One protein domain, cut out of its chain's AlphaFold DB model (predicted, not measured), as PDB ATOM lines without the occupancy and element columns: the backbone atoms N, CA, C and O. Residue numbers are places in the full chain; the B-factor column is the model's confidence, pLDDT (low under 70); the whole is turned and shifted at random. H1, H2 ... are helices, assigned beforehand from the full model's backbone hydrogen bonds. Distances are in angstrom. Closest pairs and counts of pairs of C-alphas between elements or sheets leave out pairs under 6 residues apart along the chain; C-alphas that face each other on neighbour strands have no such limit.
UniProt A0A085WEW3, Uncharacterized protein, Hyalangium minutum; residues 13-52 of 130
ATOM      1  N   LEU A  13      75.855 -30.980 -12.233       82.62
ATOM      2  CA  LEU A  13      77.265 -30.644 -12.033       82.62
ATOM      3  C   LEU A  13      77.970 -31.683 -11.155       82.62
ATOM      4  O   LEU A  13      79.049 -32.144 -11.517       82.62
ATOM      5  N   TYR A  14      77.349 -32.091 -10.043       83.00
ATOM      6  CA  TYR A  14      77.880 -33.148  -9.176       83.00
ATOM      7  C   TYR A  14      78.087 -34.457  -9.942       83.00
ATOM      8  O   TYR A  14      79.191 -35.001  -9.941       83.00
ATOM      9  N   ARG A  15      77.053 -34.932 -10.650       85.19
ATOM     10  CA  ARG A  15      77.128 -36.172 -11.430       85.19
ATOM     11  C   ARG A  15      78.261 -36.113 -12.454       85.19
ATOM     12  O   ARG A  15      79.009 -37.071 -12.600       85.19
ATOM     13  N   HIS A  16      78.413 -34.979 -13.133       84.62
ATOM     14  CA  HIS A  16      79.479 -34.799 -14.111       84.62
ATOM     15  C   HIS A  16      80.882 -34.854 -13.481       84.62
ATOM     16  O   HIS A  16      81.775 -35.488 -14.038       84.62
ATOM     17  N   LEU A  17      81.076 -34.240 -12.309       83.56
ATOM     18  CA  LEU A  17      82.348 -34.294 -11.581       83.56
ATOM     19  C   LEU A  17      82.671 -35.715 -11.092       83.56
ATOM     20  O   LEU A  17      83.820 -36.140 -11.204       83.56
ATOM     21  N   ALA A  18      81.672 -36.463 -10.612       82.81
ATOM     22  CA  ALA A  18      81.838 -37.863 -10.213       82.81
ATOM     23  C   ALA A  18      82.256 -38.749 -11.400       82.81
ATOM     24  O   ALA A  18      83.217 -39.507 -11.300       82.81
ATOM     25  N   GLU A  19      81.614 -38.578 -12.560       84.81
ATOM     26  CA  GLU A  19      81.980 -39.298 -13.786       84.81
ATOM     27  C   GLU A  19      83.413 -38.982 -14.252       84.81
ATOM     28  O   GLU A  19      84.110 -39.869 -14.741       84.81
ATOM     29  N   ILE A  20      83.869 -37.731 -14.113       83.44
ATOM     30  CA  ILE A  20      85.256 -37.337 -14.416       83.44
ATOM     31  C   ILE A  20      86.237 -38.039 -13.469       83.44
ATOM     32  O   ILE A  20      87.256 -38.563 -13.924       83.44
ATOM     33  N   HIS A  21      85.923 -38.072 -12.171       80.50
ATOM     34  CA  HIS A  21      86.746 -38.726 -11.155       80.50
ATOM     35  C   HIS A  21      86.900 -40.231 -11.421       80.50
ATOM     36  O   HIS A  21      88.021 -40.734 -11.482       80.50
ATOM     37  N   GLU A  22      85.792 -40.939 -11.662       81.19
ATOM     38  CA  GLU A  22      85.784 -42.390 -11.901       81.19
ATOM     39  C   GLU A  22      86.540 -42.800 -13.169       81.19
ATOM     40  O   GLU A  22      87.180 -43.850 -13.211       81.19
ATOM     41  N   ARG A  23      86.492 -41.971 -14.218       82.56
ATOM     42  CA  ARG A  23      87.163 -42.257 -15.495       82.56
ATOM     43  C   ARG A  23      88.682 -42.087 -15.438       82.56
ATOM     44  O   ARG A  23      89.347 -42.449 -16.407       82.56
ATOM     45  N   GLY A  24      89.226 -41.516 -14.360       75.38
ATOM     46  CA  GLY A  24      90.665 -41.282 -14.215       75.38
ATOM     47  C   GLY A  24      91.244 -40.372 -15.304       75.38
ATOM     48  O   GLY A  24      92.395 -40.547 -15.706       75.38
ATOM     49  N   SER A  25      90.451 -39.433 -15.830       78.25
ATOM     50  CA  SER A  25      90.918 -38.487 -16.847       78.25
ATOM     51  C   SER A  25      91.956 -37.512 -16.258       78.25
ATOM     52  O   SER A  25      92.067 -37.393 -15.035       78.25
ATOM     53  N   PRO A  26      92.735 -36.772 -17.070       74.38
ATOM     54  CA  PRO A  26      93.652 -35.748 -16.554       74.38
ATOM     55  C   PRO A  26      92.967 -34.727 -15.626       74.38
ATOM     56  O   PRO A  26      93.578 -34.217 -14.687       74.38
ATOM     57  N   GLU A  27      91.681 -34.460 -15.860       75.56
ATOM     58  CA  GLU A  27      90.826 -33.597 -15.047       75.56
ATOM     59  C   GLU A  27      90.423 -34.228 -13.703       75.56
ATOM     60  O   GLU A  27      90.083 -33.488 -12.780       75.56
ATOM     61  N   ALA A  28      90.520 -35.553 -13.534       73.56
ATOM     62  CA  ALA A  28      90.241 -36.229 -12.264       73.56
ATOM     63  C   ALA A  28      91.121 -35.684 -11.131       73.56
ATOM     64  O   ALA A  28      90.637 -35.483 -10.021       73.56
ATOM     65  N   GLY A  29      92.378 -35.325 -11.421       71.50
ATOM     66  CA  GLY A  29      93.260 -34.680 -10.444       71.50
ATOM     67  C   GLY A  29      92.741 -33.323  -9.947       71.50
ATOM     68  O   GLY A  29      92.939 -32.978  -8.783       71.50
ATOM     69  N   LEU A  30      92.032 -32.563 -10.792       76.06
ATOM     70  CA  LEU A  30      91.383 -31.311 -10.385       76.06
ATOM     71  C   LEU A  30      90.141 -31.575  -9.531       76.06
ATOM     72  O   LEU A  30      89.898 -30.830  -8.583       76.06
ATOM     73  N   VAL A  31      89.382 -32.631  -9.833       77.81
ATOM     74  CA  VAL A  31      88.223 -33.037  -9.025       77.81
ATOM     75  C   VAL A  31      88.663 -33.502  -7.636       77.81
ATOM     76  O   VAL A  31      88.082 -33.061  -6.648       77.81
ATOM     77  N   VAL A  32      89.734 -34.298  -7.540       77.19
ATOM     78  CA  VAL A  32      90.343 -34.694  -6.256       77.19
ATOM     79  C   VAL A  32      90.789 -33.461  -5.468       77.19
ATOM     80  O   VAL A  32      90.440 -33.315  -4.299       77.19
ATOM     81  N   LEU A  33      91.491 -32.521  -6.114       75.06
ATOM     82  CA  LEU A  33      91.916 -31.279  -5.464       75.06
ATOM     83  C   LEU A  33      90.723 -30.460  -4.944       75.06
ATOM     84  O   LEU A  33      90.769 -29.956  -3.824       75.06
ATOM     85  N   LEU A  34      89.662 -30.324  -5.745       81.25
ATOM     86  CA  LEU A  34      88.431 -29.644  -5.336       81.25
ATOM     87  C   LEU A  34      87.778 -30.345  -4.144       81.25
ATOM     88  O   LEU A  34      87.368 -29.666  -3.206       81.25
ATOM     89  N   SER A  35      87.727 -31.678  -4.157       79.38
ATOM     90  CA  SER A  35      87.193 -32.472  -3.051       79.38
ATOM     91  C   SER A  35      87.979 -32.228  -1.764       79.38
ATOM     92  O   SER A  35      87.381 -31.891  -0.750       79.38
ATOM     93  N   HIS A  36      89.314 -32.303  -1.808       76.81
ATOM     94  CA  HIS A  36      90.156 -32.063  -0.631       76.81
ATOM     95  C   HIS A  36      89.977 -30.638  -0.094       76.81
ATOM     96  O   HIS A  36      89.811 -30.444   1.106       76.81
ATOM     97  N   LEU A  37      89.945 -29.628  -0.972       80.44
ATOM     98  CA  LEU A  37      89.718 -28.241  -0.556       80.44
ATOM     99  C   LEU A  37      88.342 -28.043   0.093       80.44
ATOM    100  O   LEU A  37      88.236 -27.281   1.051       80.44
ATOM    101  N   LEU A  38      87.299 -28.705  -0.413       82.25
ATOM    102  CA  LEU A  38      85.966 -28.648   0.189       82.25
ATOM    103  C   LEU A  38      85.951 -29.313   1.567       82.25
ATOM    104  O   LEU A  38      85.444 -28.703   2.504       82.25
ATOM    105  N   THR A  39      86.560 -30.493   1.710       81.12
ATOM    106  CA  THR A  39      86.686 -31.183   3.002       81.12
ATOM    107  C   THR A  39      87.363 -30.293   4.043       81.12
ATOM    108  O   THR A  39      86.829 -30.109   5.134       81.12
ATOM    109  N   GLU A  40      88.487 -29.667   3.692       81.06
ATOM    110  CA  GLU A  40      89.211 -28.758   4.591       81.06
ATOM    111  C   GLU A  40      88.381 -27.532   4.990       81.06
ATOM    112  O   GLU A  40      88.399 -27.093   6.142       81.06
ATOM    113  N   VAL A  41      87.633 -26.964   4.041       85.81
ATOM    114  CA  VAL A  41      86.766 -25.813   4.313       85.81
ATOM    115  C   VAL A  41      85.622 -26.193   5.247       85.81
ATOM    116  O   VAL A  41      85.328 -25.423   6.164       85.81
ATOM    117  N   GLU A  42      84.982 -27.343   5.042       87.94
ATOM    118  CA  GLU A  42      83.893 -27.791   5.915       87.94
ATOM    119  C   GLU A  42      84.405 -28.176   7.306       87.94
ATOM    120  O   GLU A  42      83.841 -27.706   8.291       87.94
ATOM    121  N   ALA A  43      85.530 -28.891   7.409       84.88
ATOM    122  CA  ALA A  43      86.161 -29.200   8.695       84.88
ATOM    123  C   ALA A  43      86.492 -27.921   9.486       84.88
ATOM    124  O   ALA A  43      86.216 -27.813  10.683       84.88
ATOM    125  N   LEU A  44      87.024 -26.898   8.807       85.81
ATOM    126  CA  LEU A  44      87.313 -25.608   9.427       85.81
ATOM    127  C   LEU A  44      86.041 -24.866   9.858       85.81
ATOM    128  O   LEU A  44      86.026 -24.241  10.920       85.81
ATOM    129  N   ARG A  45      84.971 -24.913   9.058       88.25
ATOM    130  CA  ARG A  45      83.678 -24.318   9.430       88.25
ATOM    131  C   ARG A  45      83.082 -25.005  10.642       88.25
ATOM    132  O   ARG A  45      82.642 -24.307  11.553       88.25
ATOM    133  N   GLU A  46      83.101 -26.331  10.667       90.75
ATOM    134  CA  GLU A  46      82.615 -27.123  11.790       90.75
ATOM    135  C   GLU A  46      83.377 -26.752  13.067       90.75
ATOM    136  O   GLU A  46      82.760 -26.312  14.043       90.75
ATOM    137  N   ALA A  47      84.714 -26.754  13.012       89.25
ATOM    138  CA  ALA A  47      85.565 -26.341  14.125       89.25
ATOM    139  C   ALA A  47      85.255 -24.912  14.603       89.25
ATOM    140  O   ALA A  47      85.087 -24.674  15.796       89.25
ATOM    141  N   LEU A  48      85.128 -23.936  13.701       90.56
ATOM    142  CA  LEU A  48      84.845 -22.545  14.076       90.56
ATOM    143  C   LEU A  48      83.416 -22.328  14.594       90.56
ATOM    144  O   LEU A  48      83.198 -21.415  15.399       90.56
ATOM    145  N   SER A  49      82.460 -23.140  14.140       89.12
ATOM    146  CA  SER A  49      81.059 -23.098  14.573       89.12
ATOM    147  C   SER A  49      80.844 -23.716  15.954       89.12
ATOM    148  O   SER A  49      79.893 -23.338  16.640       89.12
ATOM    149  N   SER A  50      81.745 -24.607  16.387       92.56
ATOM    150  CA  SER A  50      81.687 -25.207  17.717       92.56
ATOM    151  C   SER A  50      81.674 -24.119  18.799       92.56
ATOM    152  O   SER A  50      82.514 -23.207  18.765       92.56
ATOM    153  N   PRO A  51      80.754 -24.186  19.782       90.38
ATOM    154  CA  PRO A  51      80.718 -23.239  20.893       90.38
ATOM    155  C   PRO A  51      81.979 -23.316  21.764       90.38
ATOM    156  O   PRO A  51      82.335 -22.324  22.399       90.38
ATOM    157  N   GLU A  52      82.682 -24.450  21.749       94.00
ATOM    158  CA  GLU A  52      83.920 -24.685  22.502       94.00
ATOM    159  C   GLU A  52      85.116 -23.916  21.931       94.00
ATOM    160  O   GLU A  52      86.097 -23.668  22.635       94.00
TER     161      GLU A  52
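What this domain is: This is residues 13 to 52 of the 130 residues of an uncharacterized protein of Hyalangium minutum (UniProt A0A085WEW3). One long helix, H2, makes the length of the domain, and a shorter helix, H1, meets it near one end, the two together forming a lopsided V or L. The far part of the long arm, residues 36 to 52, sticks out with nothing packed on it. The printed part has 40 residues with two named helices, H1 then H2, and no named strand; the class is all helix. It is only just extended, close to loose, with a radius of gyration of the C-alphas of 13.5 A, and its C-alphas span 42 by 16 by 11 A.

Where its parts are: H2 holds residues 28 to 49 and is 31.3 A long from first to last C-alpha, from C-alpha 28 at (90.241, -36.229, -12.264) to C-alpha 49 at (81.059, -23.098, 14.573). H1 holds residues 13 to 22, beginning at C-alpha 13 at (77.265, -30.644, -12.033), and measures 14.5 A from first to last C-alpha.

How they stand to each other: H2 touches H1 with its residues 28 to 32 alone. The closest C-alphas of the two helices are those of His 21 and Ala 28, 4.4 A apart. Their lines stand at a steep tilt of 58 degrees, and they run opposite ways. Their centres are 16.5 A apart. In H1 and H2 every O i to N i+4 pair is within hydrogen-bond range.

The domain as a whole: The outline is a rod, and the two C-alphas farthest apart are those of Ser 25 and Glu 52, at 42.3 A. Residues 36 to 52, of which 36 to 49 belong to H2, stand free. The link from H1 to H2 is tight, with 5 residues between them. The printed part has no cut. The mean pLDDT of the printed part is 82.5, and no printed residue is under 70.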